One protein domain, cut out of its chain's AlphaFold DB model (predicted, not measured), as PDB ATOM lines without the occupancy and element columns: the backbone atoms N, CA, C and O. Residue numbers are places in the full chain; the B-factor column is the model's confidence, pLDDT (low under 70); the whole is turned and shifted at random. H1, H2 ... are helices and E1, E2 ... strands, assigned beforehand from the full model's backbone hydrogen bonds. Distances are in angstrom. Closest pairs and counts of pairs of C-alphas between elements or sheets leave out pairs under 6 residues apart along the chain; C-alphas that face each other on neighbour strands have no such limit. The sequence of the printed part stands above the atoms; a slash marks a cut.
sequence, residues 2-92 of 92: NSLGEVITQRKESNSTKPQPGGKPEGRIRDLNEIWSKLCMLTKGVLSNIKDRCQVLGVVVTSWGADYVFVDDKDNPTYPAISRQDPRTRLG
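This is residues 2 to 92 of the 92 residues of the protein "FGGY_N domain-containing protein" of Nitrososphaeria archaeon (UniProt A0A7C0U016). Little regular structure: one long helix, H1, runs along the length of a loose, elongated model, with the short strand E1 leading into it and two long unnamed stretches making up most of the rest. Residues 2 to 27 run beside H1 to reach E1, and residues 51 to 92 fold back from the far end of H1 toward E1. The printed part has 91 residues, with E1 then H1 along the chain; the class is mostly helix, with 22 residues in named elements. The radius of gyration of the C-alphas is 17.0 A and the spans are 49 by 31 by 18 A.

H1, residues 32 to 50, and E1, residues 28 to 30, meet only through their tight link of 1 residue. E1 pairs with no named strand. Short antiparallel pairings join residues 28 to 29 of E1 with 18 to 19, and residues 29 to 30 with 81 to 82. In H1, 13 of 15 O i to N i+4 pairs are within hydrogen-bond range.

H1 measures 27.1 A, from C-alpha 32 at (-1.698, 52.239, 31.269) to C-alpha 50 at (14.001, 34.903, 17.595). E1 begins at C-alpha 28, (1.443, 61.743, 38.899).

The C-alphas farthest apart, of Asp 52 and Gly 92, are 53.4 A apart. Residues 58 to 63 stand free. The printed part has no cut; pLDDT is under 70 at residues 65 to 66 and 91 to 92.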
ATOM      1  N   ASN A   2      17.145  31.499  27.626       91.62
ATOM      2  CA  ASN A   2      17.245  30.069  27.287       91.62
ATOM      3  C   ASN A   2      17.243  29.202  28.563       91.62
ATOM      4  O   ASN A   2      17.132  29.723  29.672       91.62
ATOM      5  N   SER A   3      17.371  27.883  28.414       91.56
ATOM      6  CA  SER A   3      17.401  26.933  29.537       91.56
ATOM      7  C   SER A   3      18.608  27.087  30.471       91.56
ATOM      8  O   SER A   3      18.568  26.566  31.580       91.56
ATOM      9  N   LEU A   4      19.656  27.809  30.059       95.00
ATOM     10  CA  LEU A   4      20.844  28.097  30.871       95.00
ATOM     11  C   LEU A   4      20.728  29.413  31.658       95.00
ATOM     12  O   LEU A   4      21.653  29.785  32.373       95.00
ATOM     13  N   GLY A   5      19.611  30.135  31.533       92.25
ATOM     14  CA  GLY A   5      19.431  31.431  32.188       92.25
ATOM     15  C   GLY A   5      19.957  32.623  31.378       92.25
ATOM     16  O   GLY A   5      19.976  33.748  31.875       92.25
ATOM     17  N   GLU A   6      20.346  32.428  30.117       94.56
ATOM     18  CA  GLU A   6      20.975  33.476  29.310       94.56
ATOM     19  C   GLU A   6      19.945  34.350  28.582       94.56
ATOM     20  O   GLU A   6      18.932  33.877  28.043       94.56
ATOM     21  N   VAL A   7      20.215  35.655  28.516       93.75
ATOM     22  CA  VAL A   7      19.396  36.613  27.764       93.75
ATOM     23  C   VAL A   7      19.790  36.578  26.285       93.75
ATOM     24  O   VAL A   7      20.772  37.182  25.876       93.75
ATOM     25  N   ILE A   8      18.986  35.893  25.470       93.38
ATOM     26  CA  ILE A   8      19.222  35.749  24.018       93.38
ATOM     27  C   ILE A   8      18.937  37.036  23.235       93.38
ATOM     28  O   ILE A   8      19.577  37.331  22.229       93.38
ATOM     29  N   THR A   9      17.942  37.811  23.661       94.19
ATOM     30  CA  THR A   9      17.605  39.097  23.050       94.19
ATOM     31  C   THR A   9      16.869  39.961  24.064       94.19
ATOM     32  O   THR A   9      16.206  39.445  24.966       94.19
ATOM     33  N   GLN A  10      16.976  41.276  23.906       95.81
ATOM     34  CA  GLN A  10      16.283  42.245  24.742       95.81
ATOM     35  C   GLN A  10      15.909  43.482  23.934       95.81
ATOM     36  O   GLN A  10      16.586  43.847  22.970       95.81
ATOM     37  N   ARG A  11      14.851  44.163  24.368       96.88
ATOM     38  CA  ARG A  11      14.507  45.518  23.941       96.88
ATOM     39  C   ARG A  11      14.069  46.311  25.163       96.88
ATOM     40  O   ARG A  11      13.568  45.736  26.126       96.88
ATOM     41  N   LYS A  12      14.271  47.623  25.123       96.56
ATOM     42  CA  LYS A  12      13.890  48.545  26.192       96.56
ATOM     43  C   LYS A  12      13.301  49.806  25.587       96.56
ATOM     44  O   LYS A  12      13.673  50.158  24.473       96.56
ATOM     45  N   GLU A  13      12.445  50.470  26.347       96.50
ATOM     46  CA  GLU A  13      11.965  51.807  26.026       96.50
ATOM     47  C   GLU A  13      11.797  52.625  27.302       96.50
ATOM     48  O   GLU A  13      11.563  52.071  28.381       96.50
ATOM     49  N   SER A  14      11.942  53.944  27.185       93.69
ATOM     50  CA  SER A  14      11.769  54.844  28.319       93.69
ATOM     51  C   SER A  14      10.304  54.869  28.750       93.69
ATOM     52  O   SER A  14       9.394  54.950  27.922       93.69
ATOM     53  N   ASN A  15      10.059  54.843  30.058       89.69
ATOM     54  CA  ASN A  15       8.727  55.023  30.625       89.69
ATOM     55  C   ASN A  15       8.779  56.028  31.775       89.69
ATOM     56  O   ASN A  15       9.681  55.975  32.610       89.69
ATOM     57  N   SER A  16       7.799  56.923  31.839       90.81
ATOM     58  CA  SER A  16       7.725  57.974  32.851       90.81
ATOM     59  C   SER A  16       6.293  58.151  33.344       90.81
ATOM     60  O   SER A  16       5.331  57.677  32.743       90.81
ATOM     61  N   THR A  17       6.147  58.779  34.505       92.44
ATOM     62  CA  THR A  17       4.836  59.210  34.992       92.44
ATOM     63  C   THR A  17       4.380  60.448  34.236       92.44
ATOM     64  O   THR A  17       5.214  61.279  33.874       92.44
ATOM     65  N   LYS A  18       3.070  60.639  34.114       93.50
ATOM     66  CA  LYS A  18       2.480  61.851  33.538       93.50
ATOM     67  C   LYS A  18       1.756  62.684  34.591       93.50
ATOM     68  O   LYS A  18       1.285  62.115  35.578       93.50
ATOM     69  N   PRO A  19       1.636  64.009  34.397       94.19
ATOM     70  CA  PRO A  19       0.678  64.813  35.147       94.19
ATOM     71  C   PRO A  19      -0.730  64.222  35.027       94.19
ATOM     72  O   PRO A  19      -1.109  63.773  33.945       94.19
ATOM     73  N   GLN A  20      -1.503  64.215  36.115       91.88
ATOM     74  CA  GLN A  20      -2.901  63.781  36.056       91.88
ATOM     75  C   GLN A  20      -3.741  64.831  35.304       91.88
ATOM     76  O   GLN A  20      -3.841  65.961  35.790       91.88
ATOM     77  N   PRO A  21      -4.392  64.492  34.175       89.62
ATOM     78  CA  PRO A  21      -5.286  65.421  33.487       89.62
ATOM     79  C   PRO A  21      -6.439  65.844  34.403       89.62
ATOM     80  O   PRO A  21      -7.089  64.993  35.011       89.62
ATOM     81  N   GLY A  22      -6.658  67.154  34.546       90.12
ATOM     82  CA  GLY A  22      -7.678  67.706  35.449       90.12
ATOM     83  C   GLY A  22      -7.440  67.433  36.944       90.12
ATOM     84  O   GLY A  22      -8.321  67.695  37.755       90.12
ATOM     85  N   GLY A  23      -6.279  66.881  37.316       87.06
ATOM     86  CA  GLY A  23      -5.900  66.619  38.702       87.06
ATOM     87  C   GLY A  23      -5.113  67.766  39.334       87.06
ATOM     88  O   GLY A  23      -4.930  68.832  38.747       87.06
ATOM     89  N   LYS A  24      -4.607  67.527  40.550       87.75
ATOM     90  CA  LYS A  24      -3.712  68.474  41.227       87.75
ATOM     91  C   LYS A  24      -2.395  68.646  40.445       87.75
ATOM     92  O   LYS A  24      -1.937  67.663  39.854       87.75
ATOM     93  N   PRO A  25      -1.751  69.830  40.468       88.19
ATOM     94  CA  PRO A  25      -0.511  70.103  39.719       88.19
ATOM     95  C   PRO A  25       0.619  69.078  39.948       88.19
ATOM     96  O   PRO A  25       1.356  68.689  39.035       88.19
ATOM     97  N   GLU A  26       0.737  68.603  41.182       91.19
ATOM     98  CA  GLU A  26       1.725  67.631  41.641       91.19
ATOM     99  C   GLU A  26       1.312  66.168  41.413       91.19
ATOM    100  O   GLU A  26       2.124  65.267  41.618       91.19
ATOM    101  N   GLY A  27       0.083  65.926  40.950       91.69
ATOM    102  CA  GLY A  27      -0.437  64.595  40.669       91.69
ATOM    103  C   GLY A  27       0.361  63.888  39.570       91.69
ATOM    104  O   GLY A  27       0.691  64.477  38.534       91.69
ATOM    105  N   ARG A  28       0.682  62.614  39.791       92.94
ATOM    106  CA  ARG A  28       1.443  61.743  38.899       92.94
ATOM    107  C   ARG A  28       0.714  60.421  38.689       92.94
ATOM    108  O   ARG A  28       0.436  59.684  39.631       92.94
ATOM    109  N   ILE A  29       0.465  60.099  37.427       92.88
ATOM    110  CA  ILE A  29      -0.200  58.865  37.010       92.88
ATOM    111  C   ILE A  29       0.702  58.041  36.093       92.88
ATOM    112  O   ILE A  29       1.640  58.556  35.475       92.88
ATOM    113  N   ARG A  30       0.397  56.753  35.994       92.12
ATOM    114  CA  ARG A  30       0.884  55.848  34.960       92.12
ATOM    115  C   ARG A  30      -0.164  55.767  33.858       92.12
ATOM    116  O   ARG A  30      -1.307  55.401  34.106       92.12
ATOM    117  N   ASP A  31       0.233  56.105  32.640       92.12
ATOM    118  CA  ASP A  31      -0.615  55.914  31.466       92.12
ATOM    119  C   ASP A  31      -0.592  54.431  31.072       92.12
ATOM    120  O   ASP A  31       0.365  53.950  30.462       92.12
ATOM    121  N   LEU A  32      -1.620  53.686  31.491       90.69
ATOM    122  CA  LEU A  32      -1.698  52.239  31.269       90.69
ATOM    123  C   LEU A  32      -1.759  51.881  29.781       90.69
ATOM    124  O   LEU A  32      -1.154  50.890  29.377       90.69
ATOM    125  N   ASN A  33      -2.414  52.706  28.960       91.62
ATOM    126  CA  ASN A  33      -2.501  52.486  27.517       91.62
ATOM    127  C   ASN A  33      -1.131  52.647  26.853       91.62
ATOM    128  O   ASN A  33      -0.738  51.821  26.026       91.62
ATOM    129  N   GLU A  34      -0.371  53.674  27.239       94.12
ATOM    130  CA  GLU A  34       0.995  53.851  26.746       94.12
ATOM    131  C   GLU A  34       1.907  52.697  27.182       94.12
ATOM    132  O   GLU A  34       2.651  52.160  26.358       94.12
ATOM    133  N   ILE A  35       1.840  52.291  28.454       92.88
ATOM    134  CA  ILE A  35       2.638  51.178  28.986       92.88
ATOM    135  C   ILE A  35       2.316  49.885  28.236       92.88
ATOM    136  O   ILE A  35       3.234  49.193  27.794       92.88
ATOM    137  N   TRP A  36       1.030  49.578  28.052       92.94
ATOM    138  CA  TRP A  36       0.587  48.383  27.343       92.94
ATOM    139  C   TRP A  36       1.029  48.394  25.879       92.94
ATOM    140  O   TRP A  36       1.598  47.418  25.391       92.94
ATOM    141  N   SER A  37       0.864  49.527  25.193       96.31
ATOM    142  CA  SER A  37       1.315  49.697  23.811       96.31
ATOM    143  C   SER A  37       2.824  49.465  23.674       96.31
ATOM    144  O   SER A  37       3.258  48.664  22.839       96.31
ATOM    145  N   LYS A  38       3.638  50.080  24.544       96.62
ATOM    146  CA  LYS A  38       5.094  49.873  24.572       96.62
ATOM    147  C   LYS A  38       5.455  48.419  24.846       96.62
ATOM    148  O   LYS A  38       6.304  47.879  24.140       96.62
ATOM    149  N   LEU A  39       4.803  47.776  25.815       95.56
ATOM    150  CA  LEU A  39       5.013  46.361  26.110       95.56
ATOM    151  C   LEU A  39       4.747  45.504  24.866       95.56
ATOM    152  O   LEU A  39       5.630  44.762  24.444       95.56
ATOM    153  N   CYS A  40       3.593  45.669  24.214       96.38
ATOM    154  CA  CYS A  40       3.263  44.942  22.990       96.38
ATOM    155  C   CYS A  40       4.284  45.177  21.868       96.38
ATOM    156  O   CYS A  40       4.679  44.225  21.193       96.38
ATOM    157  N   MET A  41       4.725  46.421  21.654       97.81
ATOM    158  CA  MET A  41       5.733  46.744  20.638       97.81
ATOM    159  C   MET A  41       7.083  46.083  20.935       97.81
ATOM    160  O   MET A  41       7.672  45.454  20.052       97.81
ATOM    161  N   LEU A  42       7.562  46.185  22.175       97.44
ATOM    162  CA  LEU A  42       8.827  45.591  22.603       97.44
ATOM    163  C   LEU A  42       8.783  44.065  22.502       97.44
ATOM    164  O   LEU A  42       9.716  43.471  21.960       97.44
ATOM    165  N   THR A  43       7.687  43.440  22.938       95.69
ATOM    166  CA  THR A  43       7.477  41.994  22.821       95.69
ATOM    167  C   THR A  43       7.483  41.557  21.362       95.69
ATOM    168  O   THR A  43       8.232  40.647  21.017       95.69
ATOM    169  N   LYS A  44       6.741  42.232  20.473       95.50
ATOM    170  CA  LYS A  44       6.768  41.935  19.027       95.50
ATOM    171  C   LYS A  44       8.182  42.030  18.457       95.50
ATOM    172  O   LYS A  44       8.601  41.135  17.729       95.50
ATOM    173  N   GLY A  45       8.930  43.070  18.825       95.62
ATOM    174  CA  GLY A  45      10.304  43.255  18.369       95.62
ATOM    175  C   GLY A  45      11.296  42.230  18.938       95.62
ATOM    176  O   GLY A  45      12.310  41.946  18.305       95.62
ATOM    177  N   VAL A  46      11.053  41.698  20.137       95.12
ATOM    178  CA  VAL A  46      11.831  40.584  20.701       95.12
ATOM    179  C   VAL A  46      11.508  39.296  19.952       95.12
ATOM    180  O   VAL A  46      12.423  38.614  19.500       95.12
ATOM    181  N   LEU A  47      10.221  38.997  19.756       94.12
ATOM    182  CA  LEU A  47       9.768  37.795  19.059       94.12
ATOM    183  C   LEU A  47      10.252  37.757  17.608       94.12
ATOM    184  O   LEU A  47      10.702  36.712  17.151       94.12
ATOM    185  N   SER A  48      10.248  38.892  16.901       94.19
ATOM    186  CA  SER A  48      10.772  38.963  15.532       94.19
ATOM    187  C   SER A  48      12.257  38.604  15.444       94.19
ATOM    188  O   SER A  48      12.678  38.035  14.446       94.19
ATOM    189  N   ASN A  49      13.048  38.897  16.482       93.38
ATOM    190  CA  ASN A  49      14.483  38.595  16.501       93.38
ATOM    191  C   ASN A  49      14.778  37.095  16.712       93.38
ATOM    192  O   ASN A  49      15.896  36.656  16.438       93.38
ATOM    193  N   ILE A  50      13.814  36.319  17.226       91.75
ATOM    194  CA  ILE A  50      14.001  34.903  17.595       91.75
ATOM    195  C   ILE A  50      13.068  33.933  16.863       91.75
ATOM    196  O   ILE A  50      13.199  32.728  17.068       91.75
ATOM    197  N   LYS A  51      12.153  34.436  16.023       87.62
ATOM    198  CA  LYS A  51      11.053  33.674  15.407       87.62
ATOM    199  C   LYS A  51      11.502  32.367  14.745       87.62
ATOM    200  O   LYS A  51      10.835  31.355  14.914       87.62
ATOM    201  N   ASP A  52      12.641  32.385  14.058       90.19
ATOM    202  CA  ASP A  52      13.156  31.226  13.314       90.19
ATOM    203  C   ASP A  52      14.218  30.428  14.093       90.19
ATOM    204  O   ASP A  52      14.810  29.488  13.571       90.19
ATOM    205  N   ARG A  53      14.509  30.824  15.340       86.56
ATOM    206  CA  ARG A  53      15.605  30.269  16.154       86.56
ATOM    207  C   ARG A  53      15.115  29.508  17.378       86.56
ATOM    208  O   ARG A  53      15.799  28.594  17.832       86.56
ATOM    209  N   CYS A  54      13.983  29.908  17.954       85.88
ATOM    210  CA  CYS A  54      13.487  29.352  19.210       85.88
ATOM    211  C   CYS A  54      11.956  29.385  19.282       85.88
ATOM    212  O   CYS A  54      11.316  30.297  18.762       85.88
ATOM    213  N   GLN A  55      11.386  28.446  20.036       89.44
ATOM    214  CA  GLN A  55       9.984  28.478  20.449       89.44
ATOM    215  C   GLN A  55       9.850  29.127  21.834       89.44
ATOM    216  O   GLN A  55      10.654  28.876  22.732       89.44
ATOM    217  N   VAL A  56       8.819  29.953  22.026       91.62
ATOM    218  CA  VAL A  56       8.502  30.547  23.333       91.62
ATOM    219  C   VAL A  56       7.697  29.552  24.161       91.62
ATOM    220  O   VAL A  56       6.606  29.163  23.755       91.62
ATOM    221  N   LEU A  57       8.226  29.167  25.323       93.56
ATOM    222  CA  LEU A  57       7.573  28.221  26.238       93.56
ATOM    223  C   LEU A  57       6.751  28.905  27.340       93.56
ATOM    224  O   LEU A  57       5.900  28.275  27.956       93.56
ATOM    225  N   GLY A  58       6.996  30.190  27.601       91.88
ATOM    226  CA  GLY A  58       6.306  30.934  28.648       91.88
ATOM    227  C   GLY A  58       6.733  32.395  28.709       91.88
ATOM    228  O   GLY A  58       7.712  32.804  28.079       91.88
ATOM    229  N   VAL A  59       5.982  33.180  29.480       92.31
ATOM    230  CA  VAL A  59       6.232  34.605  29.713       92.31
ATOM    231  C   VAL A  59       6.275  34.848  31.215       92.31
ATOM    232  O   VAL A  59       5.384  34.420  31.941       92.31
ATOM    233  N   VAL A  60       7.307  35.557  31.668       92.44
ATOM    234  CA  VAL A  60       7.431  36.036  33.047       92.44
ATOM    235  C   VAL A  60       7.370  37.556  33.014       92.44
ATOM    236  O   VAL A  60       8.074  38.185  32.223       92.44
ATOM    237  N   VAL A  61       6.524  38.140  33.859       90.38
ATOM    238  CA  VAL A  61       6.355  39.591  33.969       90.38
ATOM    239  C   VAL A  61       6.764  40.029  35.367       90.38
ATOM    240  O   VAL A  61       6.251  39.525  36.362       90.38
ATOM    241  N   THR A  62       7.668  40.999  35.433       88.75
ATOM    242  CA  THR A  62       8.054  41.691  36.666       88.75
ATOM    243  C   THR A  62       7.679  43.160  36.535       88.75
ATOM    244  O   THR A  62       8.155  43.832  35.618       88.75
ATOM    245  N   SER A  63       6.828  43.658  37.430       84.12
ATOM    246  CA  SER A  63       6.388  45.057  37.460       84.12
ATOM    247  C   SER A  63       6.795  45.749  38.765       84.12
ATOM    248  O   SER A  63       7.364  45.138  39.672       84.12
ATOM    249  N   TRP A  64       6.523  47.051  38.860       78.31
ATOM    250  CA  TRP A  64       6.708  47.808  40.097       78.31
ATOM    251  C   TRP A  64       5.590  47.467  41.094       78.31
ATOM    252  O   TRP A  64       4.414  47.638  40.790       78.31
ATOM    253  N   GLY A  65       5.945  47.025  42.303       67.00
ATOM    254  CA  GLY A  65       4.992  46.528  43.309       67.00
ATOM    255  C   GLY A  65       4.194  47.589  44.082       67.00
ATOM    256  O   GLY A  65       4.002  47.414  45.277       67.00
ATOM    257  N   ALA A  66       3.808  48.716  43.471       63.56
ATOM    258  CA  ALA A  66       3.111  49.797  44.190       63.56
ATOM    259  C   ALA A  66       2.128  50.650  43.363       63.56
ATOM    260  O   ALA A  66       1.456  51.503  43.940       63.56
ATOM    261  N   ASP A  67       2.025  50.443  42.048       72.81
ATOM    262  CA  ASP A  67       1.134  51.227  41.185       72.81
ATOM    263  C   ASP A  67      -0.125  50.380  40.896       72.81
ATOM    264  O   ASP A  67      -0.159  49.625  39.926       72.81
ATOM    265  N   TYR A  68      -1.139  50.454  41.768       73.75
ATOM    266  CA  TYR A  68      -2.392  49.690  41.643       73.75
ATOM    267  C   TYR A  68      -3.583  50.594  41.327       73.75
ATOM    268  O   TYR A  68      -3.635  51.759  41.729       73.75
ATOM    269  N   VAL A  69      -4.575  50.032  40.640       87.81
ATOM    270  CA  VAL A  69      -5.839  50.702  40.342       87.81
ATOM    271  C   VAL A  69      -6.987  49.712  40.456       87.81
ATOM    272  O   VAL A  69      -6.859  48.571  40.013       87.81
ATOM    273  N   PHE A  70      -8.097  50.131  41.063       89.62
ATOM    274  CA  PHE A  70      -9.318  49.331  41.036       89.62
ATOM    275  C   PHE A  70      -9.932  49.371  39.639       89.62
ATOM    276  O   PHE A  70      -9.988  50.436  39.016       89.62
ATOM    277  N   VAL A  71     -10.420  48.228  39.176       94.00
ATOM    278  CA  VAL A  71     -11.139  48.099  37.909       94.00
ATOM    279  C   VAL A  71     -12.619  47.831  38.163       94.00
ATOM    280  O   VAL A  71     -12.975  47.289  39.211       94.00
ATOM    281  N   ASP A  72     -13.469  48.265  37.238       95.00
ATOM    282  CA  ASP A  72     -14.893  47.935  37.234       95.00
ATOM    283  C   ASP A  72     -15.156  46.536  36.642       95.00
ATOM    284  O   ASP A  72     -14.236  45.799  36.288       95.00
ATOM    285  N   ASP A  73     -16.430  46.155  36.548       96.50
ATOM    286  CA  ASP A  73     -16.889  44.875  35.991       96.50
ATOM    287  C   ASP A  73     -16.658  44.731  34.475       96.50
ATOM    288  O   ASP A  73     -16.857  43.653  33.914       96.50
ATOM    289  N   LYS A  74     -16.230  45.808  33.812       96.38
ATOM    290  CA  LYS A  74     -15.870  45.867  32.393       96.38
ATOM    291  C   LYS A  74     -14.359  46.025  32.194       96.38
ATOM    292  O   LYS A  74     -13.938  46.432  31.110       96.38
ATOM    293  N   ASP A  75     -13.565  45.747  33.227       91.31
ATOM    294  CA  ASP A  75     -12.104  45.854  33.249       91.31
ATOM    295  C   ASP A  75     -11.558  47.280  33.024       91.31
ATOM    296  O   ASP A  75     -10.380  47.465  32.701       91.31
ATOM    297  N   ASN A  76     -12.378  48.319  33.222       92.50
ATOM    298  CA  ASN A  76     -11.914  49.699  33.108       92.50
ATOM    299  C   ASN A  76     -11.354  50.196  34.442       92.50
ATOM    300  O   ASN A  76     -11.978  49.994  35.485       92.50
ATOM    301  N   PRO A  77     -10.228  50.929  34.437       91.56
ATOM    302  CA  PRO A  77      -9.758  51.631  35.623       91.56
ATOM    303  C   PRO A  77     -10.819  52.611  36.151       91.56
ATOM    304  O   PRO A  77     -11.237  53.528  35.445       91.56
ATOM    305  N   THR A  78     -11.211  52.461  37.416       93.19
ATOM    306  CA  THR A  78     -12.187  53.341  38.098       93.19
ATOM    307  C   THR A  78     -11.639  54.749  38.374       93.19
ATOM    308  O   THR A  78     -12.390  55.691  38.621       93.19
ATOM    309  N   TYR A  79     -10.317  54.907  38.320       89.38
ATOM    310  CA  TYR A  79      -9.576  56.167  38.365       89.38
ATOM    311  C   TYR A  79      -8.241  55.980  37.621       89.38
ATOM    312  O   TYR A  79      -7.874  54.854  37.294       89.38
ATOM    313  N   PRO A  80      -7.479  57.044  37.314       90.56
ATOM    314  CA  PRO A  80      -6.150  56.887  36.722       90.56
ATOM    315  C   PRO A  80      -5.210  56.080  37.629       90.56
ATOM    316  O   PRO A  80      -5.215  56.280  38.839       90.56
ATOM    317  N   ALA A  81      -4.345  55.228  37.074       91.25
ATOM    318  CA  ALA A  81      -3.369  54.490  37.879       91.25
ATOM    319  C   ALA A  81      -2.374  55.453  38.547       91.25
ATOM    320  O   ALA A  81      -1.532  56.056  37.877       91.25
ATOM    321  N   ILE A  82      -2.486  55.631  39.866       90.38
ATOM    322  CA  ILE A  82      -1.660  56.576  40.624       90.38
ATOM    323  C   ILE A  82      -0.243  56.022  40.757       90.38
ATOM    324  O   ILE A  82      -0.047  54.862  41.102       90.38
ATOM    325  N   SER A  83       0.750  56.860  40.466       89.50
ATOM    326  CA  SER A  83       2.156  56.484  40.594       89.50
ATOM    327  C   SER A  83       2.620  56.553  42.045       89.50
ATOM    328  O   SER A  83       2.279  57.497  42.749       89.50
ATOM    329  N   ARG A  84       3.541  55.679  42.454       86.69
ATOM    330  CA  ARG A  84       4.311  55.817  43.706       86.69
ATOM    331  C   ARG A  84       5.108  57.131  43.811       86.69
ATOM    332  O   ARG A  84       5.582  57.504  44.878       86.69
ATOM    333  N   GLN A  85       5.323  57.834  42.699       87.94
ATOM    334  CA  GLN A  85       5.941  59.168  42.713       87.94
ATOM    335  C   GLN A  85       4.934  60.281  43.036       87.94
ATOM    336  O   GLN A  85       5.337  61.423  43.266       87.94
ATOM    337  N   ASP A  86       3.638  59.970  43.040       89.38
ATOM    338  CA  ASP A  86       2.580  60.901  43.399       89.38
ATOM    339  C   ASP A  86       2.639  61.234  44.898       89.38
ATOM    340  O   ASP A  86       2.742  60.319  45.723       89.38
ATOM    341  N   PRO A  87       2.526  62.515  45.285       89.06
ATOM    342  CA  PRO A  87       2.522  62.917  46.689       89.06
ATOM    343  C   PRO A  87       1.471  62.217  47.558       89.06
ATOM    344  O   PRO A  87       1.726  62.018  48.740       89.06
ATOM    345  N   ARG A  88       0.340  61.772  46.986       86.88
ATOM    346  CA  ARG A  88      -0.707  61.005  47.694       86.88
ATOM    347  C   ARG A  88      -0.230  59.660  48.233       86.88
ATOM    348  O   ARG A  88      -0.876  59.102  49.109       86.88
ATOM    349  N   THR A  89       0.861  59.126  47.690       85.56
ATOM    350  CA  THR A  89       1.403  57.814  48.075       85.56
ATOM    351  C   THR A  89       2.511  57.906  49.124       85.56
ATOM    352  O   THR A  89       3.046  56.881  49.548       85.56
ATOM    353  N   ARG A  90       2.874  59.120  49.561       82.69
ATOM    354  CA  ARG A  90       3.826  59.317  50.657       82.69
ATOM    355  C   ARG A  90       3.112  59.050  51.980       82.69
ATOM    356  O   ARG A  90       2.092  59.672  52.262       82.69
ATOM    357  N   LEU A  91       3.655  58.133  52.774       67.94
ATOM    358  CA  LEU A  91       3.268  57.993  54.175       67.94
ATOM    359  C   LEU A  91       3.793  59.235  54.908       67.94
ATOM    360  O   LEU A  91       4.976  59.559  54.772       67.94
ATOM    361  N   GLY A  92       2.885  59.968  55.556       55.84
ATOM    362  CA  GLY A  92       3.216  61.118  56.399       55.84
ATOM    363  C   GLY A  92       3.914  60.715  57.686       55.84
ATOM    364  O   GLY A  92       3.762  59.539  58.092       55.84
TER     365      GLY A  92